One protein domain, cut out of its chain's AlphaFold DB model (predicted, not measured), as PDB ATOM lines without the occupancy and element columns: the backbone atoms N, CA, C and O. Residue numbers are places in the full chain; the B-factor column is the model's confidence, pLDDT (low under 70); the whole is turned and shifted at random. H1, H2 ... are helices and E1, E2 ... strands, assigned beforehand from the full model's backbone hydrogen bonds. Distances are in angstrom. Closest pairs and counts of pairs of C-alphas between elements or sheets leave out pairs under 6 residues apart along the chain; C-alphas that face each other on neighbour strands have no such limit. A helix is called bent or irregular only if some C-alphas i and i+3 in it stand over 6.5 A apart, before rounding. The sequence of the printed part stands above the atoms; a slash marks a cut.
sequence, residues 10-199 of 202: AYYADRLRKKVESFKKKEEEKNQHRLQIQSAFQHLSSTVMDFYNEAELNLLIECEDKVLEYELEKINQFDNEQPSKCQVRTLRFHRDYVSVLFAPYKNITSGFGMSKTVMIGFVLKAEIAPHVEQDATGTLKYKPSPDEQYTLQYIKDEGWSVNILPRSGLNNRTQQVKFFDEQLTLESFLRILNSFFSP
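This is residues 10 to 199 of the 202 residues of an uncharacterized protein of Rahnella sp. AA (UniProt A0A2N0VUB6). Two small antiparallel sheets, joined where E4 runs on into E5, make a bent wall, and the later part of the long helix H1 packs in the trough between them with the short H2. Residues 10 to 29 of H1 stick out as a long arm at one end, and the long link of residues 129 to 147 reaches out at the other. The printed part has 190 residues, with two named helices and eight named strands in the order H1, E1 to E8, H2; the sheets run E1, E2, E3, E5 and E4, E6, E7, E8, in a mixed class of helices and strands. The whole is loose, with a radius of gyration of the C-alphas of 21.1 A and spans of 86 by 42 by 33 A.

Begin with E1, residues 62 to 72, E2, 84 to 95, and E3, 98 to 102: they form a meander, each strand the antiparallel neighbour of the one before, with hairpins E1 and E2, and E2 and E3. Look for N 66 and O 90 at 3.0 A, and N 100 and O 93 at 2.8 A. E5, residues 125 to 128, is an edge strand, with N 99 of E3 and O 127 at 2.9 A. This sheet is strongly twisted; E1 bends by 55 degrees at residue 67. In the other sheet, E6, residues 148 to 155, E7, 159 to 166, and E8, 180 to 183, form a second meander of two hairpins, with N 151 and O 163 at 2.9 A and N 162 and O 182 at 2.8 A. E4, residues 119 to 123, is the antiparallel neighbour of E6, with N 122 and O 152 at 3.0 A. H1, residues 10 to 54, and H2, residues 186 to 197, lie on the same face of each sheet, two layers in each case. H1 is over E2 at a height over the sheet of 8.8 A, closest at the C-alphas of Gln 38 and Val 88, 5.7 A. H2 is over E6 and E7 at a height over the sheet of 10.3 A. The helices only just touch, with 3 pairs of C-alphas within 8 A, about perpendicular at 79 degrees; the closest are Phe 51 and Leu 186, 5.4 A. In both helices every O i to N i+4 pair is within hydrogen-bond range.

Find C-alpha 10 at (-90.006, -28.735, -53.430); from there H1 runs 65.5 A to C-alpha 54 at (-33.304, -26.697, -20.793). E1 spans 28.8 A, E2 33.5 A, E6 22.3 A and E7 23.3 A. H2 runs 15.8 A to C-alpha 197 at (-24.033, -28.328, -35.707).

The C-alphas of Ala 10 and Ala 136, 86.6 A apart, are the two farthest apart. Residues 10 to 29, 76 to 81 and 170 to 176 stand free; the body without them spans 58 by 34 by 34 A. The printed part has no cut. The links E1 to E2, E3 to E4, E5 to E6 and E7 to E8 are long. The mean pLDDT of the printed part is 74.6, and 66 residues are under 70, among them 128 to 148 and 165 to 181.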
ATOM      1  N   ALA A  10     -90.340 -28.078 -54.689       79.25
ATOM      2  CA  ALA A  10     -90.006 -28.735 -53.430       79.25
ATOM      3  C   ALA A  10     -88.862 -29.764 -53.553       79.25
ATOM      4  O   ALA A  10     -87.985 -29.798 -52.688       79.25
ATOM      5  N   TYR A  11     -88.819 -30.562 -54.628       78.56
ATOM      6  CA  TYR A  11     -87.738 -31.525 -54.880       78.56
ATOM      7  C   TYR A  11     -86.394 -30.820 -55.112       78.56
ATOM      8  O   TYR A  11     -85.368 -31.191 -54.531       78.56
ATOM      9  N   TYR A  12     -86.395 -29.751 -55.914       80.81
ATOM     10  CA  TYR A  12     -85.200 -28.937 -56.142       80.81
ATOM     11  C   TYR A  12     -84.736 -28.217 -54.870       80.81
ATOM     12  O   TYR A  12     -83.533 -28.195 -54.592       80.81
ATOM     13  N   ALA A  13     -85.665 -27.685 -54.069       84.06
ATOM     14  CA  ALA A  13     -85.353 -27.045 -52.794       84.06
ATOM     15  C   ALA A  13     -84.705 -28.020 -51.792       84.06
ATOM     16  O   ALA A  13     -83.686 -27.681 -51.189       84.06
ATOM     17  N   ASP A  14     -85.222 -29.248 -51.661       88.00
ATOM     18  CA  ASP A  14     -84.633 -30.281 -50.793       88.00
ATOM     19  C   ASP A  14     -83.228 -30.699 -51.265       88.00
ATOM     20  O   ASP A  14     -82.289 -30.801 -50.470       88.00
ATOM     21  N   ARG A  15     -83.031 -30.860 -52.580       87.44
ATOM     22  CA  ARG A  15     -81.718 -31.195 -53.152       87.44
ATOM     23  C   ARG A  15     -80.685 -30.089 -52.927       87.44
ATOM     24  O   ARG A  15     -79.528 -30.385 -52.619       87.44
ATOM     25  N   LEU A  16     -81.085 -28.825 -53.082       86.94
ATOM     26  CA  LEU A  16     -80.228 -27.675 -52.789       86.94
ATOM     27  C   LEU A  16     -79.885 -27.615 -51.303       86.94
ATOM     28  O   LEU A  16     -78.712 -27.462 -50.964       86.94
ATOM     29  N   ARG A  17     -80.869 -27.817 -50.421       91.19
ATOM     30  CA  ARG A  17     -80.654 -27.860 -48.973       91.19
ATOM     31  C   ARG A  17     -79.636 -28.933 -48.582       91.19
ATOM     32  O   ARG A  17     -78.668 -28.614 -47.897       91.19
ATOM     33  N   LYS A  18     -79.787 -30.165 -49.080       91.06
ATOM     34  CA  LYS A  18     -78.836 -31.267 -48.833       91.06
ATOM     35  C   LYS A  18     -77.428 -30.946 -49.329       91.06
ATOM     36  O   LYS A  18     -76.451 -31.232 -48.639       91.06
ATOM     37  N   LYS A  19     -77.304 -30.314 -50.503       86.88
ATOM     38  CA  LYS A  19     -76.007 -29.836 -51.005       86.88
ATOM     39  C   LYS A  19     -75.393 -28.794 -50.071       86.88
ATOM     40  O   LYS A  19     -74.231 -28.943 -49.707       86.88
ATOM     41  N   VAL A  20     -76.158 -27.790 -49.644       87.75
ATOM     42  CA  VAL A  20     -75.685 -26.752 -48.711       87.75
ATOM     43  C   VAL A  20     -75.246 -27.362 -47.379       87.75
ATOM     44  O   VAL A  20     -74.172 -27.026 -46.888       87.75
ATOM     45  N   GLU A  21     -76.024 -28.286 -46.813       90.31
ATOM     46  CA  GLU A  21     -75.658 -29.007 -45.586       90.31
ATOM     47  C   GLU A  21     -74.359 -29.810 -45.767       90.31
ATOM     48  O   GLU A  21     -73.476 -29.757 -44.909       90.31
ATOM     49  N   SER A  22     -74.185 -30.481 -46.911       84.56
ATOM     50  CA  SER A  22     -72.950 -31.212 -47.216       84.56
ATOM     51  C   SER A  22     -71.730 -30.296 -47.359       84.56
ATOM     52  O   SER A  22     -70.662 -30.633 -46.854       84.56
ATOM     53  N   PHE A  23     -71.883 -29.118 -47.976       81.75
ATOM     54  CA  PHE A  23     -70.802 -28.138 -48.096       81.75
ATOM     55  C   PHE A  23     -70.422 -27.553 -46.739       81.75
ATOM     56  O   PHE A  23     -69.239 -27.475 -46.427       81.75
ATOM     57  N   LYS A  24     -71.410 -27.221 -45.898       85.00
ATOM     58  CA  LYS A  24     -71.160 -26.765 -44.524       85.00
ATOM     59  C   LYS A  24     -70.380 -27.803 -43.725       85.00
ATOM     60  O   LYS A  24     -69.414 -27.455 -43.060       85.00
ATOM     61  N   LYS A  25     -70.769 -29.077 -43.823       84.94
ATOM     62  CA  LYS A  25     -70.076 -30.167 -43.130       84.94
ATOM     63  C   LYS A  25     -68.630 -30.333 -43.610       84.94
ATOM     64  O   LYS A  25     -67.741 -30.461 -42.778       84.94
ATOM     65  N   LYS A  26     -68.389 -30.292 -44.925       80.94
ATOM     66  CA  LYS A  26     -67.031 -30.354 -45.492       80.94
ATOM     67  C   LYS A  26     -66.155 -29.190 -45.020       80.94
ATOM     68  O   LYS A  26     -65.004 -29.400 -44.653       80.94
ATOM     69  N   GLU A  27     -66.702 -27.977 -45.006       82.12
ATOM     70  CA  GLU A  27     -65.976 -26.784 -44.555       82.12
ATOM     71  C   GLU A  27     -65.664 -26.843 -43.050       82.12
ATOM     72  O   GLU A  27     -64.561 -26.497 -42.629       82.12
ATOM     73  N   GLU A  28     -66.592 -27.349 -42.235       84.62
ATOM     74  CA  GLU A  28     -66.368 -27.615 -40.810       84.62
ATOM     75  C   GLU A  28     -65.232 -28.631 -40.609       84.62
ATOM     76  O   GLU A  28     -64.286 -28.363 -39.873       84.62
ATOM     77  N   GLU A  29     -65.267 -29.770 -41.309       81.38
ATOM     78  CA  GLU A  29     -64.226 -30.808 -41.235       81.38
ATOM     79  C   GLU A  29     -62.845 -30.263 -41.634       81.38
ATOM     80  O   GLU A  29     -61.846 -30.519 -40.958       81.38
ATOM     81  N   LYS A  30     -62.791 -29.445 -42.688       78.94
ATOM     82  CA  LYS A  30     -61.579 -28.757 -43.144       78.94
ATOM     83  C   LYS A  30     -61.047 -27.767 -42.104       78.94
ATOM     84  O   LYS A  30     -59.842 -27.734 -41.852       78.94
ATOM     85  N   ASN A  31     -61.924 -26.993 -41.466       83.31
ATOM     86  CA  ASN A  31     -61.538 -26.066 -40.404       83.31
ATOM     87  C   ASN A  31     -61.018 -26.801 -39.163       83.31
ATOM     88  O   ASN A  31     -59.972 -26.425 -38.634       83.31
ATOM     89  N   GLN A  32     -61.686 -27.875 -38.739       83.25
ATOM     90  CA  GLN A  32     -61.228 -28.723 -37.633       83.25
ATOM     91  C   GLN A  32     -59.854 -29.327 -37.921       83.25
ATOM     92  O   GLN A  32     -58.976 -29.343 -37.060       83.25
ATOM     93  N   HIS A  33     -59.638 -29.778 -39.152       78.38
ATOM     94  CA  HIS A  33     -58.359 -30.328 -39.564       78.38
ATOM     95  C   HIS A  33     -57.235 -29.288 -39.542       78.38
ATOM     96  O   HIS A  33     -56.159 -29.550 -39.005       78.38
ATOM     97  N   ARG A  34     -57.499 -28.078 -40.053       83.06
ATOM     98  CA  ARG A  34     -56.557 -26.958 -39.962       83.06
ATOM     99  C   ARG A  34     -56.172 -26.703 -38.507       83.06
ATOM    100  O   ARG A  34     -54.987 -26.678 -38.201       83.06
ATOM    101  N   LEU A  35     -57.153 -26.586 -37.611       86.69
ATOM    102  CA  LEU A  35     -56.909 -26.356 -36.183       86.69
ATOM    103  C   LEU A  35     -56.054 -27.463 -35.547       86.69
ATOM    104  O   LEU A  35     -55.173 -27.169 -34.744       86.69
ATOM    105  N   GLN A  36     -56.262 -28.725 -35.932       84.56
ATOM    106  CA  GLN A  36     -55.450 -29.846 -35.447       84.56
ATOM    107  C   GLN A  36     -53.990 -29.742 -35.897       84.56
ATOM    108  O   GLN A  36     -53.090 -29.926 -35.080       84.56
ATOM    109  N   ILE A  37     -53.745 -29.389 -37.162       85.38
ATOM    110  CA  ILE A  37     -52.387 -29.164 -37.680       85.38
ATOM    111  C   ILE A  37     -51.716 -28.007 -36.932       85.38
ATOM    112  O   ILE A  37     -50.583 -28.145 -36.475       85.38
ATOM    113  N   GLN A  38     -52.424 -26.889 -36.750       89.12
ATOM    114  CA  GLN A  38     -51.911 -25.738 -35.998       89.12
ATOM    115  C   GLN A  38     -51.542 -26.124 -34.567       89.12
ATOM    116  O   GLN A  38     -50.451 -25.804 -34.104       89.12
ATOM    117  N   SER A  39     -52.421 -26.865 -33.893       90.00
ATOM    118  CA  SER A  39     -52.177 -27.354 -32.538       90.00
ATOM    119  C   SER A  39     -50.966 -28.285 -32.467       90.00
ATOM    120  O   SER A  39     -50.177 -28.173 -31.532       90.00
ATOM    121  N   ALA A  40     -50.787 -29.183 -33.441       89.31
ATOM    122  CA  ALA A  40     -49.658 -30.110 -33.469       89.31
ATOM    123  C   ALA A  40     -48.315 -29.374 -33.590       89.31
ATOM    124  O   ALA A  40     -47.375 -29.674 -32.853       89.31
ATOM    125  N   PHE A  41     -48.225 -28.372 -34.468       91.25
ATOM    126  CA  PHE A  41     -47.008 -27.574 -34.627       91.25
ATOM    127  C   PHE A  41     -46.771 -26.575 -33.495       91.25
ATOM    128  O   PHE A  41     -45.620 -26.313 -33.141       91.25
ATOM    129  N   GLN A  42     -47.835 -26.041 -32.893       92.38
ATOM    130  CA  GLN A  42     -47.715 -25.244 -31.676       92.38
ATOM    131  C   GLN A  42     -47.129 -26.090 -30.540       92.38
ATOM    132  O   GLN A  42     -46.234 -25.627 -29.832       92.38
ATOM    133  N   HIS A  43     -47.599 -27.332 -30.401       92.94
ATOM    134  CA  HIS A  43     -47.040 -28.294 -29.459       92.94
ATOM    135  C   HIS A  43     -45.571 -28.592 -29.783       92.94
ATOM    136  O   HIS A  43     -44.735 -28.424 -28.905       92.94
ATOM    137  N   LEU A  44     -45.235 -28.905 -31.044       93.62
ATOM    138  CA  LEU A  44     -43.843 -29.138 -31.459       93.62
ATOM    139  C   LEU A  44     -42.927 -27.977 -31.081       93.62
ATOM    140  O   LEU A  44     -41.875 -28.187 -30.491       93.62
ATOM    141  N   SER A  45     -43.334 -26.756 -31.431       94.19
ATOM    142  CA  SER A  45     -42.530 -25.558 -31.192       94.19
ATOM    143  C   SER A  45     -42.332 -25.322 -29.698       94.19
ATOM    144  O   SER A  45     -41.251 -24.940 -29.274       94.19
ATOM    145  N   SER A  46     -43.362 -25.570 -28.889       95.06
ATOM    146  CA  SER A  46     -43.257 -25.426 -27.436       95.06
ATOM    147  C   SER A  46     -42.283 -26.462 -26.868       95.06
ATOM    148  O   SER A  46     -41.305 -26.078 -26.244       95.06
ATOM    149  N   THR A  47     -42.457 -27.743 -27.212       95.31
ATOM    150  CA  THR A  47     -41.565 -28.833 -26.785       95.31
ATOM    151  C   THR A  47     -40.108 -28.587 -27.184       95.31
ATOM    152  O   THR A  47     -39.201 -28.737 -26.374       95.31
ATOM    153  N   VAL A  48     -39.866 -28.183 -28.431       95.25
ATOM    154  CA  VAL A  48     -38.513 -27.931 -28.941       95.25
ATOM    155  C   VAL A  48     -37.887 -26.688 -28.296       95.25
ATOM    156  O   VAL A  48     -36.693 -26.702 -28.003       95.25
ATOM    157  N   MET A  49     -38.665 -25.631 -28.035       96.25
ATOM    158  CA  MET A  49     -38.170 -24.473 -27.281       96.25
ATOM    159  C   MET A  49     -37.858 -24.820 -25.828       96.25
ATOM    160  O   MET A  49     -36.858 -24.334 -25.305       96.25
ATOM    161  N   ASP A  50     -38.672 -25.657 -25.186       97.00
ATOM    162  CA  ASP A  50     -38.415 -26.123 -23.823       97.00
ATOM    163  C   ASP A  50     -37.082 -26.876 -23.770       97.00
ATOM    164  O   ASP A  50     -36.229 -26.537 -22.955       97.00
ATOM    165  N   PHE A  51     -36.832 -27.789 -24.715       97.38
ATOM    166  CA  PHE A  51     -35.551 -28.495 -24.824       97.38
ATOM    167  C   PHE A  51     -34.367 -27.571 -25.115       97.38
ATOM    168  O   PHE A  51     -33.290 -27.739 -24.547       97.38
ATOM    169  N   TYR A  52     -34.554 -26.591 -26.000       96.19
ATOM    170  CA  TYR A  52     -33.530 -25.600 -26.320       96.19
ATOM    171  C   TYR A  52     -33.120 -24.775 -25.093       96.19
ATOM    172  O   TYR A  52     -31.928 -24.552 -24.876       96.19
ATOM    173  N   ASN A  53     -34.100 -24.360 -24.290       95.69
ATOM    174  CA  ASN A  53     -33.871 -23.611 -23.059       95.69
ATOM    175  C   ASN A  53     -33.283 -24.502 -21.953       95.69
ATOM    176  O   ASN A  53     -32.356 -24.075 -21.273       95.69
ATOM    177  N   GLU A  54     -33.785 -25.730 -21.790       96.50
ATOM    178  CA  GLU A  54     -33.304 -26.697 -20.793       96.50
ATOM    179  C   GLU A  54     -31.826 -27.052 -21.001       96.50
ATOM    180  O   GLU A  54     -31.079 -27.182 -20.035       96.50
ATOM    181  N   ALA A  55     -31.384 -27.155 -22.256       94.75
ATOM    182  CA  ALA A  55     -29.987 -27.416 -22.601       94.75
ATOM    183  C   ALA A  55     -29.115 -26.151 -22.734       94.75
ATOM    184  O   ALA A  55     -27.969 -26.262 -23.170       94.75
ATOM    185  N   GLU A  56     -29.641 -24.964 -22.403       94.62
ATOM    186  CA  GLU A  56     -28.925 -23.674 -22.465       94.62
ATOM    187  C   GLU A  56     -28.247 -23.411 -23.827       94.62
ATOM    188  O   GLU A  56     -27.174 -22.807 -23.940       94.62
ATOM    189  N   LEU A  57     -28.881 -23.869 -24.913       93.25
ATOM    190  CA  LEU A  57     -28.295 -23.816 -26.254       93.25
ATOM    191  C   LEU A  57     -28.220 -22.401 -26.825       93.25
ATOM    192  O   LEU A  57     -27.527 -22.187 -27.817       93.25
ATOM    193  N   ASN A  58     -28.870 -21.425 -26.196       91.44
ATOM    194  CA  ASN A  58     -28.801 -20.011 -26.559       91.44
ATOM    195  C   ASN A  58     -27.398 -19.407 -26.464       91.44
ATOM    196  O   ASN A  58     -27.149 -18.357 -27.049       91.44
ATOM    197  N   LEU A  59     -26.475 -20.070 -25.767       89.50
ATOM    198  CA  LEU A  59     -25.062 -19.692 -25.752       89.50
ATOM    199  C   LEU A  59     -24.308 -20.143 -27.013       89.50
ATOM    200  O   LEU A  59     -23.205 -19.665 -27.273       89.50
ATOM    201  N   LEU A  60     -24.873 -21.079 -27.780       90.50
ATOM    202  CA  LEU A  60     -24.197 -21.754 -28.886       90.50
ATOM    203  C   LEU A  60     -24.920 -21.605 -30.224       90.50
ATOM    204  O   LEU A  60     -24.255 -21.557 -31.255       90.50
ATOM    205  N   ILE A  61     -26.246 -21.599 -30.237       92.25
ATOM    206  CA  ILE A  61     -27.065 -21.662 -31.445       92.25
ATOM    207  C   ILE A  61     -28.167 -20.617 -31.312       92.25
ATOM    208  O   ILE A  61     -28.899 -20.607 -30.324       92.25
ATOM    209  N   GLU A  62     -28.309 -19.755 -32.311       94.19
ATOM    210  CA  GLU A  62     -29.392 -18.778 -32.361       94.19
ATOM    211  C   GLU A  62     -30.696 -19.467 -32.778       94.19
ATOM    212  O   GLU A  62     -30.693 -20.397 -33.589       94.19
ATOM    213  N   CYS A  63     -31.818 -19.025 -32.210       95.44
ATOM    214  CA  CYS A  63     -33.144 -19.535 -32.535       95.44
ATOM    215  C   CYS A  63     -34.042 -18.400 -33.033       95.44
ATOM    216  O   CYS A  63     -34.244 -17.396 -32.350       95.44
ATOM    217  N   GLU A  64     -34.604 -18.585 -34.220       94.94
ATOM    218  CA  GLU A  64     -35.606 -17.723 -34.820       94.94
ATOM    219  C   GLU A  64     -36.981 -18.398 -34.741       94.94
ATOM    220  O   GLU A  64     -37.197 -19.477 -35.296       94.94
ATOM    221  N   ASP A  65     -37.924 -17.726 -34.081       94.06
ATOM    222  CA  ASP A  65     -39.314 -18.156 -33.941       94.06
ATOM    223  C   ASP A  65     -40.222 -17.316 -34.842       94.06
ATOM    224  O   ASP A  65     -40.297 -16.090 -34.725       94.06
ATOM    225  N   LYS A  66     -40.901 -17.984 -35.777       93.38
ATOM    226  CA  LYS A  66     -41.755 -17.346 -36.781       93.38
ATOM    227  C   LYS A  66     -43.049 -18.110 -36.969       93.38
ATOM    228  O   LYS A  66     -43.097 -19.328 -36.851       93.38
ATOM    229  N   VAL A  67     -44.093 -17.392 -37.368       92.06
ATOM    230  CA  VAL A  67     -45.320 -17.997 -37.890       92.06
ATOM    231  C   VAL A  67     -45.302 -17.876 -39.408       92.06
ATOM    232  O   VAL A  67     -45.248 -16.768 -39.942       92.06
ATOM    233  N   LEU A  68     -45.335 -19.013 -40.099       90.19
ATOM    234  CA  LEU A  68     -45.331 -19.100 -41.558       90.19
ATOM    235  C   LEU A  68     -46.651 -19.681 -42.071       90.19
ATOM    236  O   LEU A  68     -47.307 -20.475 -41.400       90.19
ATOM    237  N   GLU A  69     -47.049 -19.282 -43.277       88.81
ATOM    238  CA  GLU A  69     -48.240 -19.803 -43.948       88.81
ATOM    239  C   GLU A  69     -47.861 -20.963 -44.877       88.81
ATOM    240  O   GLU A  69     -47.010 -20.810 -45.752       88.81
ATOM    241  N   TYR A  70     -48.513 -22.111 -44.698       84.50
ATOM    242  CA  TYR A  70     -48.318 -23.323 -45.492       84.50
ATOM    243  C   TYR A  70     -49.591 -23.724 -46.225       84.50
ATOM    244  O   TYR A  70     -50.699 -23.617 -45.694       84.50
ATOM    245  N   GLU A  71     -49.420 -24.250 -47.435       82.75
ATOM    246  CA  GLU A  71     -50.495 -24.893 -48.182       82.75
ATOM    247  C   GLU A  71     -50.650 -26.354 -47.737       82.75
ATOM    248  O   GLU A  71     -49.686 -27.113 -47.608       82.75
ATOM    249  N   LEU A  72     -51.893 -26.750 -47.474       74.06
ATOM    250  CA  LEU A  72     -52.257 -28.129 -47.179       74.06
ATOM    251  C   LEU A  72     -52.421 -28.879 -48.499       74.06
ATOM    252  O   LEU A  72     -53.218 -28.478 -49.355       74.06
ATOM    253  N   GLU A  73     -51.666 -29.964 -48.663       68.25
ATOM    254  CA  GLU A  73     -51.723 -30.762 -49.881       68.25
ATOM    255  C   GLU A  73     -53.076 -31.481 -49.973       68.25
ATOM    256  O   GLU A  73     -53.602 -32.008 -48.990       68.25
ATOM    257  N   LYS A  74     -53.679 -31.477 -51.167       60.78
ATOM    258  CA  LYS A  74     -54.978 -32.120 -51.379       60.78
ATOM    259  C   LYS A  74     -54.839 -33.631 -51.220       60.78
ATOM    260  O   LYS A  74     -54.123 -34.267 -51.985       60.78
ATOM    261  N   ILE A  75     -55.622 -34.212 -50.313       51.88
ATOM    262  CA  ILE A  75     -55.736 -35.673 -50.171       51.88
ATOM    263  C   ILE A  75     -56.447 -36.285 -51.396       51.88
ATOM    264  O   ILE A  75     -56.156 -37.413 -51.773       51.88
ATOM    265  N   ASN A  76     -57.331 -35.530 -52.065       49.50
ATOM    266  CA  ASN A  76     -58.066 -35.981 -53.253       49.50
ATOM    267  C   ASN A  76     -57.909 -34.991 -54.418       49.50
ATOM    268  O   ASN A  76     -58.328 -33.838 -54.334       49.50
ATOM    269  N   GLN A  77     -57.338 -35.459 -55.530       48.66
ATOM    270  CA  GLN A  77     -57.035 -34.654 -56.725       48.66
ATOM    271  C   GLN A  77     -58.267 -34.294 -57.583       48.66
ATOM    272  O   GLN A  77     -58.133 -33.568 -58.563       48.66
ATOM    273  N   PHE A  78     -59.463 -34.784 -57.232       44.50
ATOM    274  CA  PHE A  78     -60.667 -34.669 -58.068       44.50
ATOM    275  C   PHE A  78     -61.538 -33.430 -57.799       44.50
ATOM    276  O   PHE A  78     -62.438 -33.157 -58.589       44.50
ATOM    277  N   ASP A  79     -61.280 -32.665 -56.733       54.97
ATOM    278  CA  ASP A  79     -62.008 -31.422 -56.444       54.97
ATOM    279  C   ASP A  79     -61.188 -30.194 -56.896       54.97
ATOM    280  O   ASP A  79     -60.055 -29.969 -56.455       54.97
ATOM    281  N   ASN A  80     -61.788 -29.354 -57.749       56.62
ATOM    282  CA  ASN A  80     -61.251 -28.064 -58.228       56.62
ATOM    283  C   ASN A  80     -61.171 -26.975 -57.129       56.62
ATOM    284  O   ASN A  80     -61.042 -25.790 -57.431       56.62
ATOM    285  N   GLU A  81     -61.253 -27.345 -55.851       62.78
ATOM    286  CA  GLU A  81     -61.177 -26.410 -54.727       62.78
ATOM    287  C   GLU A  81     -59.781 -25.779 -54.608       62.78
ATOM    288  O   GLU A  81     -58.768 -26.416 -54.903       62.78
ATOM    289  N   GLN A  82     -59.699 -24.522 -54.171       64.00
ATOM    290  CA  GLN A  82     -58.408 -23.891 -53.889       64.00
ATOM    291  C   GLN A  82     -57.696 -24.609 -52.725       64.00
ATOM    292  O   GLN A  82     -58.366 -25.043 -51.779       64.00
ATOM    293  N   PRO A  83     -56.356 -24.749 -52.774       68.12
ATOM    294  CA  PRO A  83     -55.591 -25.311 -51.669       68.12
ATOM    295  C   PRO A  83     -55.851 -24.508 -50.392       68.12
ATOM    296  O   PRO A  83     -56.006 -23.287 -50.405       68.12
ATOM    297  N   SER A  84     -55.958 -25.226 -49.281       75.19
ATOM    298  CA  SER A  84     -56.270 -24.617 -47.989       75.19
ATOM    299  C   SER A  84     -54.983 -24.148 -47.342       75.19
ATOM    300  O   SER A  84     -53.995 -24.875 -47.378       75.19
ATOM    301  N   LYS A  85     -54.997 -22.966 -46.732       83.94
ATOM    302  CA  LYS A  85     -53.822 -22.421 -46.053       83.94
ATOM    303  C   LYS A  85     -53.908 -22.594 -44.543       83.94
ATOM    304  O   LYS A  85     -54.996 -22.555 -43.961       83.94
ATOM    305  N   CYS A  86     -52.755 -22.784 -43.919       85.06
ATOM    306  CA  CYS A  86     -52.603 -23.003 -42.491       85.06
ATOM    307  C   CYS A  86     -51.407 -22.202 -41.970       85.06
ATOM    308  O   CYS A  86     -50.328 -22.260 -42.552       85.06
ATOM    309  N   GLN A  87     -51.591 -21.465 -40.877       89.00
ATOM    310  CA  GLN A  87     -50.487 -20.787 -40.197       89.00
ATOM    311  C   GLN A  87     -49.837 -21.739 -39.204       89.00
ATOM    312  O   GLN A  87     -50.524 -22.273 -38.335       89.00
ATOM    313  N   VAL A  88     -48.531 -21.924 -39.319       89.31
ATOM    314  CA  VAL A  88     -47.737 -22.858 -38.529       89.31
ATOM    315  C   VAL A  88     -46.617 -22.086 -37.847       89.31
ATOM    316  O   VAL A  88     -45.901 -21.327 -38.499       89.31
ATOM    317  N   ARG A  89     -46.466 -22.271 -36.533       90.81
ATOM    318  CA  ARG A  89     -45.290 -21.793 -35.804       90.81
ATOM    319  C   ARG A  89     -44.100 -22.683 -36.156       90.81
ATOM    320  O   ARG A  89     -44.222 -23.905 -36.163       90.81
ATOM    321  N   THR A  90     -42.990 -22.056 -36.507       90.81
ATOM    322  CA  THR A  90     -41.775 -22.689 -37.013       90.81
ATOM    323  C   THR A  90     -40.582 -22.164 -36.245       90.81
ATOM    324  O   THR A  90     -40.480 -20.955 -36.029       90.81
ATOM    325  N   LEU A  91     -39.658 -23.059 -35.916       94.12
ATOM    326  CA  LEU A  91     -38.403 -22.705 -35.269       94.12
ATOM    327  C   LEU A  91     -37.250 -22.973 -36.220       94.12
ATOM    328  O   LEU A  91     -37.136 -24.070 -36.778       94.12
ATOM    329  N   ARG A  92     -36.392 -21.977 -36.396       93.25
ATOM    330  CA  ARG A  92     -35.152 -22.102 -37.147       93.25
ATOM    331  C   ARG A  92     -33.980 -21.915 -36.205       93.25
ATOM    332  O   ARG A  92     -33.785 -20.837 -35.662       93.25
ATOM    333  N   PHE A  93     -33.171 -22.951 -36.083       92.69
ATOM    334  CA  PHE A  93     -31.905 -22.898 -35.371       92.69
ATOM    335  C   PHE A  93     -30.803 -22.578 -36.360       92.69
ATOM    336  O   PHE A  93     -30.755 -23.200 -37.420       92.69
ATOM    337  N   HIS A  94     -29.915 -21.645 -36.047       91.62
ATOM    338  CA  HIS A  94     -28.787 -21.352 -36.917       91.62
ATOM    339  C   HIS A  94     -27.537 -20.933 -36.149       91.62
ATOM    340  O   HIS A  94     -27.590 -20.370 -35.059       91.62
ATOM    341  N   ARG A  95     -26.388 -21.234 -36.750       87.19
ATOM    342  CA  ARG A  95     -25.059 -20.832 -36.295       87.19
ATOM    343  C   ARG A  95     -24.128 -20.846 -37.498       87.19
ATOM    344  O   ARG A  95     -24.111 -21.822 -38.249       87.19
ATOM    345  N   ASP A  96     -23.346 -19.783 -37.658       85.38
ATOM    346  CA  ASP A  96     -22.415 -19.608 -38.772       85.38
ATOM    347  C   ASP A  96     -23.104 -19.850 -40.129       85.38
ATOM    348  O   ASP A  96     -23.966 -19.080 -40.549       85.38
ATOM    349  N   TYR A  97     -22.747 -20.935 -40.814       78.31
ATOM    350  CA  TYR A  97     -23.267 -21.310 -42.127       78.31
ATOM    351  C   TYR A  97     -24.253 -22.489 -42.087       78.31
ATOM    352  O   TYR A  97     -24.635 -22.989 -43.144       78.31
ATOM    353  N   VAL A  98     -24.662 -22.949 -40.899       82.94
ATOM    354  CA  VAL A  98     -25.619 -24.050 -40.715       82.94
ATOM    355  C   VAL A  98     -26.944 -23.502 -40.188       82.94
ATOM    356  O   VAL A  98     -26.974 -22.765 -39.206       82.94
ATOM    357  N   SER A  99     -28.051 -23.893 -40.821       86.06
ATOM    358  CA  SER A  99     -29.418 -23.573 -40.397       86.06
ATOM    359  C   SER A  99     -30.295 -24.823 -40.460       86.06
ATOM    360  O   SER A  99     -30.293 -25.519 -41.469       86.06
ATOM    361  N   VAL A 100     -31.052 -25.119 -39.404       87.44
ATOM    362  CA  VAL A 100     -31.987 -26.251 -39.309       87.44
ATOM    363  C   VAL A 100     -33.386 -25.718 -39.025       87.44
ATOM    364  O   VAL A 100     -33.596 -25.000 -38.049       87.44
ATOM    365  N   LEU A 101     -34.355 -26.087 -39.863       89.25
ATOM    366  CA  LEU A 101     -35.746 -25.648 -39.742       89.25
ATOM    367  C   LEU A 101     -36.646 -26.787 -39.240       89.25
ATOM    368  O   LEU A 101     -36.804 -27.805 -39.913       89.25
ATOM    369  N   PHE A 102     -37.292 -26.577 -38.092       89.06
ATOM    370  CA  PHE A 102     -38.346 -27.440 -37.550       89.06
ATOM    371  C   PHE A 102     -39.699 -27.021 -38.124       89.06
ATOM    372  O   PHE A 102     -40.541 -26.419 -37.457       89.06
ATOM    373  N   ALA A 103     -39.873 -27.299 -39.408       82.50
ATOM    374  CA  ALA A 103     -41.099 -27.040 -40.142       82.50
ATOM    375  C   ALA A 103     -41.172 -27.969 -41.359       82.50
ATOM    376  O   ALA A 103     -40.136 -28.453 -41.833       82.50
ATOM    377  N   PRO A 104     -42.368 -28.200 -41.919       76.31
ATOM    378  CA  PRO A 104     -42.482 -28.938 -43.157       76.31
ATOM    379  C   PRO A 104     -41.744 -28.176 -44.265       76.31
ATOM    380  O   PRO A 104     -41.885 -26.967 -44.427       76.31
ATOM    381  N   TYR A 105     -40.912 -28.889 -45.025       62.06
ATOM    382  CA  TYR A 105     -40.128 -28.292 -46.115       62.06
ATOM    383  C   TYR A 105     -41.004 -27.879 -47.313       62.06
ATOM    384  O   TYR A 105     -40.584 -27.093 -48.159       62.06
ATOM    385  N   LYS A 106     -42.208 -28.453 -47.417       65.88
ATOM    386  CA  LYS A 106     -43.198 -28.219 -48.475       65.88
ATOM    387  C   LYS A 106     -44.606 -28.321 -47.880       65.88
ATOM    388  O   LYS A 106     -44.794 -28.108 -46.686       65.88
ATOM    389  N   ASN A 107     -45.580 -28.644 -48.720       61.38
ATOM    390  CA  ASN A 107     -46.957 -28.884 -48.335       61.38
ATOM    391  C   ASN A 107     -47.059 -29.924 -47.216       61.38
ATOM    392  O   ASN A 107     -46.256 -30.856 -47.119       61.38
ATOM    393  N   ILE A 108     -48.078 -29.764 -46.381       62.97
ATOM    394  CA  ILE A 108     -48.373 -30.712 -45.311       62.97
ATOM    395  C   ILE A 108     -49.252 -31.810 -45.900       62.97
ATOM    396  O   ILE A 108     -50.414 -31.566 -46.234       62.97
ATOM    397  N   THR A 109     -48.699 -33.018 -46.022       59.09
ATOM    398  CA  THR A 109     -49.488 -34.221 -46.282       59.09
ATOM    399  C   THR A 109     -50.077 -34.694 -44.967       59.09
ATOM    400  O   THR A 109     -49.391 -35.275 -44.128       59.09
ATOM    401  N   SER A 110     -51.357 -34.431 -44.787       56.09
ATOM    402  CA  SER A 110     -52.146 -34.976 -43.695       56.09
ATOM    403  C   SER A 110     -52.998 -36.113 -44.243       56.09
ATOM    404  O   SER A 110     -53.891 -35.865 -45.047       56.09
ATOM    405  N   GLY A 111     -52.717 -37.356 -43.867       51.25
ATOM    406  CA  GLY A 111     -53.552 -38.498 -44.241       51.25
ATOM    407  C   GLY A 111     -54.584 -38.794 -43.159       51.25
ATOM    408  O   GLY A 111     -54.237 -38.800 -41.982       51.25
ATOM    409  N   PHE A 112     -55.828 -39.084 -43.550       46.81
ATOM    410  CA  PHE A 112     -56.714 -39.906 -42.726       46.81
ATOM    411  C   PHE A 112     -56.495 -41.355 -43.161       46.81
ATOM    412  O   PHE A 112     -56.838 -41.724 -44.286       46.81
ATOM    413  N   GLY A 113     -55.897 -42.174 -42.299       42.25
ATOM    414  CA  GLY A 113     -55.961 -43.623 -42.471       42.25
ATOM    415  C   GLY A 113     -57.400 -44.132 -42.309       42.25
ATOM    416  O   GLY A 113     -58.342 -43.367 -42.099       42.25
ATOM    417  N   MET A 114     -57.589 -45.456 -42.340       37.91
ATOM    418  CA  MET A 114     -58.868 -46.056 -41.918       37.91
ATOM    419  C   MET A 114     -59.232 -45.694 -40.462       37.91
ATOM    420  O   MET A 114     -60.407 -45.700 -40.100       37.91
ATOM    421  N   SER A 115     -58.246 -45.315 -39.641       43.59
ATOM    422  CA  SER A 115     -58.443 -44.579 -38.395       43.59
ATOM    423  C   SER A 115     -58.403 -43.077 -38.688       43.59
ATOM    424  O   SER A 115     -57.532 -42.600 -39.410       43.59
ATOM    425  N   LYS A 116     -59.323 -42.300 -38.115       51.34
ATOM    426  CA  LYS A 116     -59.419 -40.830 -38.234       51.34
ATOM    427  C   LYS A 116     -58.249 -40.081 -37.553       51.34
ATOM    428  O   LYS A 116     -58.455 -39.061 -36.895       51.34
ATOM    429  N   THR A 117     -57.046 -40.624 -37.642       52.72
ATOM    430  CA  THR A 117     -55.822 -40.144 -37.020       52.72
ATOM    431  C   THR A 117     -55.139 -39.210 -38.002       52.72
ATOM    432  O   THR A 117     -54.827 -39.613 -39.119       52.72
ATOM    433  N   VAL A 118     -54.926 -37.962 -37.591       58.78
ATOM    434  CA  VAL A 118     -54.095 -37.025 -38.347       58.78
ATOM    435  C   VAL A 118     -52.647 -37.458 -38.181       58.78
ATOM    436  O   VAL A 118     -52.140 -37.500 -37.060       58.78
ATOM    437  N   MET A 119     -52.011 -37.788 -39.300       62.28
ATOM    438  CA  MET A 119     -50.581 -38.058 -39.379       62.28
ATOM    439  C   MET A 119     -49.907 -36.890 -40.094       62.28
ATOM    440  O   MET A 119     -50.249 -36.602 -41.241       62.28
ATOM    441  N   ILE A 120     -48.981 -36.208 -39.420       72.62
ATOM    442  CA  ILE A 120     -48.163 -35.133 -40.004       72.62
ATOM    443  C   ILE A 120     -46.725 -35.622 -40.001       72.62
ATOM    444  O   ILE A 120     -46.236 -35.998 -38.947       72.62
ATOM    445  N   GLY A 121     -46.049 -35.615 -41.148       66.62
ATOM    446  CA  GLY A 121     -44.659 -36.055 -41.252       66.62
ATOM    447  C   GLY A 121     -43.820 -35.092 -42.077       66.62
ATOM    448  O   GLY A 121     -44.270 -34.638 -43.130       66.62
ATOM    449  N   PHE A 122     -42.603 -34.778 -41.636       70.38
ATOM    450  CA  PHE A 122     -41.649 -34.025 -42.451       70.38
ATOM    451  C   PHE A 122     -40.195 -34.374 -42.143       70.38
ATOM    452  O   PHE A 122     -39.826 -34.702 -41.020       70.38
ATOM    453  N   VAL A 123     -39.362 -34.278 -43.177       73.44
ATOM    454  CA  VAL A 123     -37.916 -34.484 -43.084       73.44
ATOM    455  C   VAL A 123     -37.254 -33.184 -42.644       73.44
ATOM    456  O   VAL A 123     -37.435 -32.158 -43.306       73.44
ATOM    457  N   LEU A 124     -36.444 -33.240 -41.587       77.31
ATOM    458  CA  LEU A 124     -35.589 -32.125 -41.191       77.31
ATOM    459  C   LEU A 124     -34.484 -31.936 -42.227       77.31
ATOM    460  O   LEU A 124     -33.772 -32.877 -42.590       77.31
ATOM    461  N   LYS A 125     -34.340 -30.705 -42.711       71.12
ATOM    462  CA  LYS A 125     -33.277 -30.327 -43.638       71.12
ATOM    463  C   LYS A 125     -32.425 -29.241 -43.014       71.12
ATOM    464  O   LYS A 125     -32.955 -28.239 -42.540       71.12
ATOM    465  N   ALA A 126     -31.114 -29.451 -43.066       69.81
ATOM    466  CA  ALA A 126     -30.159 -28.389 -42.834       69.81
ATOM    467  C   ALA A 126     -29.877 -27.655 -44.144       69.81
ATOM    468  O   ALA A 126     -29.559 -28.270 -45.167       69.81
ATOM    469  N   GLU A 127     -29.984 -26.337 -44.102       70.50
ATOM    470  CA  GLU A 127     -29.436 -25.449 -45.110       70.50
ATOM    471  C   GLU A 127     -27.993 -25.149 -44.712       70.50
ATOM    472  O   GLU A 127     -27.725 -24.602 -43.643       70.50
ATOM    473  N   ILE A 128     -27.059 -25.562 -45.567       61.81
ATOM    474  CA  ILE A 128     -25.640 -25.257 -45.422       61.81
ATOM    475  C   ILE A 128     -25.359 -24.154 -46.434       61.81
ATOM    476  O   ILE A 128     -25.348 -24.411 -47.643       61.81
ATOM    477  N   ALA A 129     -25.179 -22.922 -45.961       52.72
ATOM    478  CA  ALA A 129     -24.667 -21.868 -46.820       52.72
ATOM    479  C   ALA A 129     -23.281 -22.306 -47.328       52.72
ATOM    480  O   ALA A 129     -22.529 -22.915 -46.565       52.72
ATOM    481  N   PRO A 130     -22.930 -22.061 -48.602       47.88
ATOM    482  CA  PRO A 130     -21.631 -22.448 -49.132       47.88
ATOM    483  C   PRO A 130     -20.528 -21.716 -48.359       47.88
ATOM    484  O   PRO A 130     -20.213 -20.562 -48.642       47.88
ATOM    485  N   HIS A 131     -19.959 -22.384 -47.357       42.72
ATOM    486  CA  HIS A 131     -18.803 -21.896 -46.632       42.72
ATOM    487  C   HIS A 131     -17.556 -22.463 -47.292       42.72
ATOM    488  O   HIS A 131     -17.378 -23.675 -47.419       42.72
ATOM    489  N   VAL A 132     -16.733 -21.552 -47.793       48.72
ATOM    490  CA  VAL A 132     -15.453 -21.860 -48.407       48.72
ATOM    491  C   VAL A 132     -14.462 -22.144 -47.286       48.72
ATOM    492  O   VAL A 132     -13.904 -21.219 -46.703       48.72
ATOM    493  N   GLU A 133     -14.213 -23.417 -46.998       49.22
ATOM    494  CA  GLU A 133     -12.973 -23.801 -46.331       49.22
ATOM    495  C   GLU A 133     -11.907 -24.019 -47.410       49.22
ATOM    496  O   GLU A 133     -12.016 -24.914 -48.257       49.22
ATOM    497  N   GLN A 134     -10.894 -23.150 -47.408       44.03
ATOM    498  CA  GLN A 134      -9.655 -23.364 -48.145       44.03
ATOM    499  C   GLN A 134      -8.815 -24.357 -47.348       44.03
ATOM    500  O   GLN A 134      -8.398 -24.067 -46.226       44.03
ATOM    501  N   ASP A 135      -8.563 -25.537 -47.911       52.22
ATOM    502  CA  ASP A 135      -7.552 -26.411 -47.327       52.22
ATOM    503  C   ASP A 135      -6.141 -25.814 -47.499       52.22
ATOM    504  O   ASP A 135      -5.933 -24.843 -48.230       52.22
ATOM    505  N   ALA A 136      -5.138 -26.403 -46.840       55.22
ATOM    506  CA  ALA A 136      -3.741 -25.960 -46.935       55.22
ATOM    507  C   ALA A 136      -3.160 -26.004 -48.371       55.22
ATOM    508  O   ALA A 136      -2.046 -25.539 -48.595       55.22
ATOM    509  N   THR A 137      -3.903 -26.560 -49.338       57.09
ATOM    510  CA  THR A 137      -3.558 -26.622 -50.767       57.09
ATOM    511  C   THR A 137      -4.361 -25.643 -51.633       57.09
ATOM    512  O   THR A 137      -4.151 -25.591 -52.841       57.09
ATOM    513  N   GLY A 138      -5.257 -24.840 -51.042       46.12
ATOM    514  CA  GLY A 138      -6.098 -23.874 -51.753       46.12
ATOM    515  C   GLY A 138      -7.346 -24.475 -52.410       46.12
ATOM    516  O   GLY A 138      -8.044 -23.768 -53.138       46.12
ATOM    517  N   THR A 139      -7.656 -25.750 -52.162       38.69
ATOM    518  CA  THR A 139      -8.829 -26.423 -52.734       38.69
ATOM    519  C   THR A 139     -10.073 -26.084 -51.919       38.69
ATOM    520  O   THR A 139     -10.101 -26.258 -50.700       38.69
ATOM    521  N   LEU A 140     -11.120 -25.621 -52.604       42.72
ATOM    522  CA  LEU A 140     -12.437 -25.364 -52.021       42.72
ATOM    523  C   LEU A 140     -13.100 -26.705 -51.682       42.72
ATOM    524  O   LEU A 140     -13.474 -27.449 -52.593       42.72
ATOM    525  N   LYS A 141     -13.264 -27.029 -50.394       41.59
ATOM    526  CA  LYS A 141     -14.010 -28.230 -49.988       41.59
ATOM    527  C   LYS A 141     -15.391 -27.860 -49.473       41.59
ATOM    528  O   LYS A 141     -15.545 -27.248 -48.426       41.59
ATOM    529  N   TYR A 142     -16.405 -28.312 -50.200       43.78
ATOM    530  CA  TYR A 142     -17.772 -28.395 -49.700       43.78
ATOM    531  C   TYR A 142     -17.875 -29.645 -48.822       43.78
ATOM    532  O   TYR A 142     -17.579 -30.741 -49.300       43.78
ATOM    533  N   LYS A 143     -18.286 -29.513 -47.557       43.12
ATOM    534  CA  LYS A 143     -18.521 -30.659 -46.663       43.12
ATOM    535  C   LYS A 143     -20.034 -30.887 -46.542       43.12
ATOM    536  O   LYS A 143     -20.692 -30.152 -45.808       43.12
ATOM    537  N   PRO A 144     -20.641 -31.836 -47.280       44.53
ATOM    538  CA  PRO A 144     -22.074 -32.041 -47.193       44.53
ATOM    539  C   PRO A 144     -22.409 -32.956 -46.016       44.53
ATOM    540  O   PRO A 144     -21.956 -34.091 -45.994       44.53
ATOM    541  N   SER A 145     -23.252 -32.422 -45.125       49.09
ATOM    542  CA  SER A 145     -24.360 -33.028 -44.362       49.09
ATOM    543  C   SER A 145     -24.156 -34.410 -43.703       49.09
ATOM    544  O   SER A 145     -23.728 -35.343 -44.375       49.09
ATOM    545  N   PRO A 146     -24.603 -34.583 -42.442       55.25
ATOM    546  CA  PRO A 146     -24.450 -35.826 -41.682       55.25
ATOM    547  C   PRO A 146     -24.979 -37.067 -42.420       55.25
ATOM    548  O   PRO A 146     -25.872 -36.981 -43.270       55.25
ATOM    549  N   ASP A 147     -24.429 -38.227 -42.055       63.22
ATOM    550  CA  ASP A 147     -24.809 -39.561 -42.546       63.22
ATOM    551  C   ASP A 147     -26.189 -40.028 -42.039       63.22
ATOM    552  O   ASP A 147     -26.573 -41.172 -42.269       63.22
ATOM    553  N   GLU A 148     -26.954 -39.159 -41.373       66.81
ATOM    554  CA  GLU A 148     -28.291 -39.428 -40.843       66.81
ATOM    555  C   GLU A 148     -29.319 -38.455 -41.451       66.81
ATOM    556  O   GLU A 148     -29.036 -37.287 -41.719       66.81
ATOM    557  N   GLN A 149     -30.530 -38.951 -41.682       74.56
ATOM    558  CA  GLN A 149     -31.710 -38.189 -42.067       74.56
ATOM    559  C   GLN A 149     -32.768 -38.366 -40.978       74.56
ATOM    560  O   GLN A 149     -33.087 -39.489 -40.598       74.56
ATOM    561  N   TYR A 150     -33.343 -37.259 -40.520       79.44
ATOM    562  CA  TYR A 150     -34.351 -37.259 -39.462       79.44
ATOM    563  C   TYR A 150     -35.715 -36.905 -40.036       79.44
ATOM    564  O   TYR A 150     -35.845 -35.952 -40.807       79.44
ATOM    565  N   THR A 151     -36.733 -37.658 -39.644       81.88
ATOM    566  CA  THR A 151     -38.134 -37.353 -39.943       81.88
ATOM    567  C   THR A 151     -38.874 -37.164 -38.633       81.88
ATOM    568  O   THR A 151     -38.759 -38.006 -37.752       81.88
ATOM    569  N   LEU A 152     -39.623 -36.076 -38.504       85.75
ATOM    570  CA  LEU A 152     -40.551 -35.880 -37.398       85.75
ATOM    571  C   LEU A 152     -41.938 -36.306 -37.838       85.75
ATOM    572  O   LEU A 152     -42.392 -35.891 -38.908       85.75
ATOM    573  N   GLN A 153     -42.603 -37.104 -37.013       84.50
ATOM    574  CA  GLN A 153     -43.961 -37.563 -37.253       84.50
ATOM    575  C   GLN A 153     -44.841 -37.262 -36.044       84.50
ATOM    576  O   GLN A 153     -44.477 -37.548 -34.916       84.50
ATOM    577  N   TYR A 154     -46.010 -36.683 -36.278       83.69
ATOM    578  CA  TYR A 154     -47.037 -36.501 -35.265       83.69
ATOM    579  C   TYR A 154     -48.146 -37.516 -35.479       83.69
ATOM    580  O   TYR A 154     -48.705 -37.608 -36.578       83.69
ATOM    581  N   ILE A 155     -48.488 -38.231 -34.414       81.50
ATOM    582  CA  ILE A 155     -49.648 -39.111 -34.350       81.50
ATOM    583  C   ILE A 155     -50.543 -38.577 -33.236       81.50
ATOM    584  O   ILE A 155     -50.122 -38.423 -32.087       81.50
ATOM    585  N   LYS A 156     -51.796 -38.268 -33.581       71.88
ATOM    586  CA  LYS A 156     -52.802 -37.853 -32.598       71.88
ATOM    587  C   LYS A 156     -52.875 -38.906 -31.481       71.88
ATOM    588  O   LYS A 156     -53.019 -40.083 -31.784       71.88
ATOM    589  N   ASP A 157     -52.778 -38.451 -30.233       77.81
ATOM    590  CA  ASP A 157     -52.729 -39.234 -28.983       77.81
ATOM    591  C   ASP A 157     -51.352 -39.815 -28.596       77.81
ATOM    592  O   ASP A 157     -51.106 -40.009 -27.409       77.81
ATOM    593  N   GLU A 158     -50.424 -40.006 -29.539       80.88
ATOM    594  CA  GLU A 158     -49.061 -40.493 -29.243       80.88
ATOM    595  C   GLU A 158     -48.007 -39.378 -29.214       80.88
ATOM    596  O   GLU A 158     -46.936 -39.564 -28.646       80.88
ATOM    597  N   GLY A 159     -48.305 -38.211 -29.792       85.50
ATOM    598  CA  GLY A 159     -47.395 -37.067 -29.806       85.50
ATOM    599  C   GLY A 159     -46.419 -37.084 -30.982       85.50
ATOM    600  O   GLY A 159     -46.731 -37.604 -32.055       85.50
ATOM    601  N   TRP A 160     -45.272 -36.424 -30.801       89.62
ATOM    602  CA  TRP A 160     -44.221 -36.340 -31.814       89.62
ATOM    603  C   TRP A 160     -43.209 -37.463 -31.631       89.62
ATOM    604  O   TRP A 160     -42.625 -37.597 -30.560       89.62
ATOM    605  N   SER A 161     -42.945 -38.198 -32.701       88.06
ATOM    606  CA  SER A 161     -41.850 -39.147 -32.812       88.06
ATOM    607  C   SER A 161     -40.784 -38.661 -33.791       88.06
ATOM    608  O   SER A 161     -41.034 -37.839 -34.680       88.06
ATOM    609  N   VAL A 162     -39.575 -39.176 -33.608       85.56
ATOM    610  CA  VAL A 162     -38.423 -39.002 -34.483       85.56
ATOM    611  C   VAL A 162     -38.129 -40.349 -35.124       85.56
ATOM    612  O   VAL A 162     -37.970 -41.342 -34.419       85.56
ATOM    613  N   ASN A 163     -37.986 -40.354 -36.447       80.25
ATOM    614  CA  ASN A 163     -37.508 -41.499 -37.209       80.25
ATOM    615  C   ASN A 163     -36.123 -41.165 -37.773       80.25
ATOM    616  O   ASN A 163     -35.970 -40.196 -38.530       80.25
ATOM    617  N   ILE A 164     -35.120 -41.968 -37.419       73.75
ATOM    618  CA  ILE A 164     -33.718 -41.768 -37.818       73.75
ATOM    619  C   ILE A 164     -33.348 -42.763 -38.918       73.75
ATOM    620  O   ILE A 164     -33.453 -43.975 -38.735       73.75
ATOM    621  N   LEU A 165     -32.895 -42.250 -40.062       69.19
ATOM    622  CA  LEU A 165     -32.535 -43.038 -41.239       69.19
ATOM    623  C   LEU A 165     -31.054 -42.848 -41.590       69.19
ATOM    624  O   LEU A 165     -30.620 -41.708 -41.747       69.19
ATOM    625  N   PRO A 166     -30.270 -43.919 -41.794       63.47
ATOM    626  CA  PRO A 166     -28.919 -43.790 -42.326       63.47
ATOM    627  C   PRO A 166     -28.963 -43.362 -43.800       63.47
ATOM    628  O   PRO A 166     -29.623 -43.979 -44.639       63.47
ATOM    629  N   ARG A 167     -28.206 -42.322 -44.141       59.19
ATOM    630  CA  ARG A 167     -28.101 -41.753 -45.489       59.19
ATOM    631  C   ARG A 167     -27.349 -42.672 -46.457       59.19
ATOM    632  O   ARG A 167     -27.607 -42.653 -47.658       59.19
ATOM    633  N   SER A 168     -26.458 -43.517 -45.936       49.81
ATOM    634  CA  SER A 168     -25.580 -44.428 -46.687       49.81
ATOM    635  C   SER A 168     -26.210 -45.786 -47.061       49.81
ATOM    636  O   SER A 168     -25.530 -46.647 -47.618       49.81
ATOM    637  N   GLY A 169     -27.514 -45.988 -46.832       47.09
ATOM    638  CA  GLY A 169     -28.187 -47.284 -47.025       47.09
ATOM    639  C   GLY A 169     -28.995 -47.479 -48.318       47.09
ATOM    640  O   GLY A 169     -29.424 -48.597 -48.589       47.09
ATOM    641  N   LEU A 170     -29.210 -46.450 -49.145       46.38
ATOM    642  CA  LEU A 170     -30.124 -46.558 -50.302       46.38
ATOM    643  C   LEU A 170     -29.606 -47.432 -51.464       46.38
ATOM    644  O   LEU A 170     -30.391 -47.803 -52.334       46.38
ATOM    645  N   ASN A 171     -28.322 -47.816 -51.457       44.03
ATOM    646  CA  ASN A 171     -27.712 -48.595 -52.544       44.03
ATOM    647  C   ASN A 171     -27.513 -50.090 -52.239       44.03
ATOM    648  O   ASN A 171     -27.193 -50.842 -53.157       44.03
ATOM    649  N   ASN A 172     -27.739 -50.560 -51.007       43.00
ATOM    650  CA  ASN A 172     -27.530 -51.968 -50.656       43.00
ATOM    651  C   ASN A 172     -28.841 -52.606 -50.187       43.00
ATOM    652  O   ASN A 172     -29.255 -52.446 -49.043       43.00
ATOM    653  N   ARG A 173     -29.469 -53.383 -51.081       39.53
ATOM    654  CA  ARG A 173     -30.716 -54.164 -50.908       39.53
ATOM    655  C   ARG A 173     -30.717 -55.204 -49.759       39.53
ATOM    656  O   ARG A 173     -31.567 -56.087 -49.748       39.53
ATOM    657  N   THR A 174     -29.796 -55.140 -48.802       39.25
ATOM    658  CA  THR A 174     -29.591 -56.187 -47.783       39.25
ATOM    659  C   THR A 174     -29.280 -55.688 -46.376       39.25
ATOM    660  O   THR A 174     -29.181 -56.515 -45.472       39.25
ATOM    661  N   GLN A 175     -29.180 -54.381 -46.126       42.19
ATOM    662  CA  GLN A 175     -29.157 -53.910 -44.740       42.19
ATOM    663  C   GLN A 175     -30.593 -53.703 -44.274       42.19
ATOM    664  O   GLN A 175     -31.330 -52.905 -44.846       42.19
ATOM    665  N   GLN A 176     -31.002 -54.456 -43.251       39.72
ATOM    666  CA  GLN A 176     -32.187 -54.128 -42.466       39.72
ATOM    667  C   GLN A 176     -32.007 -52.690 -41.973       39.72
ATOM    668  O   GLN A 176     -31.223 -52.442 -41.057       39.72
ATOM    669  N   VAL A 177     -32.664 -51.739 -42.638       47.03
ATOM    670  CA  VAL A 177     -32.723 -50.352 -42.189       47.03
ATOM    671  C   VAL A 177     -33.383 -50.412 -40.818       47.03
ATOM    672  O   VAL A 177     -34.560 -50.753 -40.709       47.03
ATOM    673  N   LYS A 178     -32.604 -50.191 -39.756       44.66
ATOM    674  CA  LYS A 178     -33.156 -50.058 -38.412       44.66
ATOM    675  C   LYS A 178     -33.840 -48.704 -38.356       44.66
ATOM    676  O   LYS A 178     -33.169 -47.680 -38.300       44.66
ATOM    677  N   PHE A 179     -35.162 -48.728 -38.417       49.75
ATOM    678  CA  PHE A 179     -35.982 -47.596 -38.035       49.75
ATOM    679  C   PHE A 179     -35.933 -47.520 -36.513       49.75
ATOM    680  O   PHE A 179     -36.276 -48.485 -35.827       49.75
ATOM    681  N   PHE A 180     -35.428 -46.410 -35.995       54.56
ATOM    682  CA  PHE A 180     -35.649 -46.045 -34.606       54.56
ATOM    683  C   PHE A 180     -36.830 -45.092 -34.629       54.56
ATOM    684  O   PHE A 180     -36.642 -43.931 -34.978       54.56
ATOM    685  N   ASP A 181     -38.019 -45.619 -34.352       68.94
ATOM    686  CA  ASP A 181     -39.192 -44.804 -34.061       68.94
ATOM    687  C   ASP A 181     -39.152 -44.548 -32.554       68.94
ATOM    688  O   ASP A 181     -39.439 -45.435 -31.746       68.94
ATOM    689  N   GLU A 182     -38.710 -43.356 -32.171       82.56
ATOM    690  CA  GLU A 182     -38.636 -42.947 -30.771       82.56
ATOM    691  C   GLU A 182     -39.470 -41.697 -30.528       82.56
ATOM    692  O   GLU A 182     -39.709 -40.904 -31.434       82.56
ATOM    693  N   GLN A 183     -39.931 -41.511 -29.294       90.56
ATOM    694  CA  GLN A 183     -40.588 -40.267 -28.906       90.56
ATOM    695  C   GLN A 183     -39.591 -39.105 -28.980       90.56
ATOM    696  O   GLN A 183     -38.398 -39.264 -28.711       90.56
ATOM    697  N   LEU A 184     -40.081 -37.922 -29.343       90.94
ATOM    698  CA  LEU A 184     -39.275 -36.712 -29.325       90.94
ATOM    699  C   LEU A 184     -38.979 -36.333 -27.863       90.94
ATOM    700  O   LEU A 184     -39.870 -35.932 -27.117       90.94
ATOM    701  N   THR A 185     -37.719 -36.467 -27.464       92.50
ATOM    702  CA  THR A 185     -37.190 -36.173 -26.129       92.50
ATOM    703  C   THR A 185     -36.048 -35.167 -26.243       92.50
ATOM    704  O   THR A 185     -35.571 -34.871 -27.342       92.50
ATOM    705  N   LEU A 186     -35.569 -34.662 -25.102       91.81
ATOM    706  CA  LEU A 186     -34.382 -33.812 -25.068       91.81
ATOM    707  C   LEU A 186     -33.165 -34.514 -25.695       91.81
ATOM    708  O   LEU A 186     -32.441 -33.903 -26.475       91.81
ATOM    709  N   GLU A 187     -32.954 -35.801 -25.406       88.00
ATOM    710  CA  GLU A 187     -31.821 -36.564 -25.943       88.00
ATOM    711  C   GLU A 187     -31.886 -36.683 -27.471       88.00
ATOM    712  O   GLU A 187     -30.892 -36.419 -28.154       88.00
ATOM    713  N   SER A 188     -33.059 -37.007 -28.029       87.69
ATOM    714  CA  SER A 188     -33.218 -37.110 -29.483       87.69
ATOM    715  C   SER A 188     -33.108 -35.746 -30.168       87.69
ATOM    716  O   SER A 188     -32.463 -35.630 -31.212       87.69
ATOM    717  N   PHE A 189     -33.617 -34.682 -29.542       90.56
ATOM    718  CA  PHE A 189     -33.410 -33.306 -29.993       90.56
ATOM    719  C   PHE A 189     -31.926 -32.901 -30.011       90.56
ATOM    720  O   PHE A 189     -31.437 -32.390 -31.022       90.56
ATOM    721  N   LEU A 190     -31.182 -33.171 -28.936       89.44
ATOM    722  CA  LEU A 190     -29.749 -32.880 -28.868       89.44
ATOM    723  C   LEU A 190     -28.956 -33.702 -29.880       89.44
ATOM    724  O   LEU A 190     -28.037 -33.171 -30.503       89.44
ATOM    725  N   ARG A 191     -29.329 -34.966 -30.112       84.50
ATOM    726  CA  ARG A 191     -28.736 -35.793 -31.168       84.50
ATOM    727  C   ARG A 191     -28.939 -35.164 -32.546       84.50
ATOM    728  O   ARG A 191     -27.965 -35.034 -33.290       84.50
ATOM    729  N   ILE A 192     -30.163 -34.730 -32.858       85.94
ATOM    730  CA  ILE A 192     -30.483 -34.023 -34.106       85.94
ATOM    731  C   ILE A 192     -29.587 -32.791 -34.247       85.94
ATOM    732  O   ILE A 192     -28.907 -32.644 -35.262       85.94
ATOM    733  N   LEU A 193     -29.544 -31.915 -33.242       87.62
ATOM    734  CA  LEU A 193     -28.747 -30.692 -33.334       87.62
ATOM    735  C   LEU A 193     -27.251 -30.983 -33.438       87.62
ATOM    736  O   LEU A 193     -26.591 -30.420 -34.305       87.62
ATOM    737  N   ASN A 194     -26.716 -31.899 -32.635       84.12
ATOM    738  CA  ASN A 194     -25.309 -32.277 -32.703       84.12
ATOM    739  C   ASN A 194     -24.935 -32.837 -34.087       84.12
ATOM    740  O   ASN A 194     -23.865 -32.533 -34.614       84.12
ATOM    741  N   SER A 195     -25.831 -33.589 -34.732       80.06
ATOM    742  CA  SER A 195     -25.587 -34.104 -36.085       80.06
ATOM    743  C   SER A 195     -25.373 -32.989 -37.118       80.06
ATOM    744  O   SER A 195     -24.534 -33.125 -38.009       80.06
ATOM    745  N   PHE A 196     -26.091 -31.870 -36.982       82.00
ATOM    746  CA  PHE A 196     -26.022 -30.752 -37.918       82.00
ATOM    747  C   PHE A 196     -24.968 -29.715 -37.524       82.00
ATOM    748  O   PHE A 196     -24.271 -29.195 -38.393       82.00
ATOM    749  N   PHE A 197     -24.834 -29.430 -36.230       83.50
ATOM    750  CA  PHE A 197     -24.033 -28.328 -35.707       83.50
ATOM    751  C   PHE A 197     -22.669 -28.747 -35.143       83.50
ATOM    752  O   PHE A 197     -21.837 -27.871 -34.913       83.50
ATOM    753  N   SER A 198     -22.369 -30.043 -34.985       81.81
ATOM    754  CA  SER A 198     -21.028 -30.494 -34.557       81.81
ATOM    755  C   SER A 198     -19.857 -29.934 -35.381       81.81
ATOM    756  O   SER A 198     -18.796 -29.730 -34.798       81.81
ATOM    757  N   PRO A 199     -19.979 -29.623 -36.692       75.44
ATOM    758  CA  PRO A 199     -18.876 -29.002 -37.423       75.44
ATOM    759  C   PRO A 199     -18.596 -27.543 -37.028       75.44
ATOM    760  O   PRO A 199     -17.500 -27.056 -37.296       75.44
TER     761      PRO A 199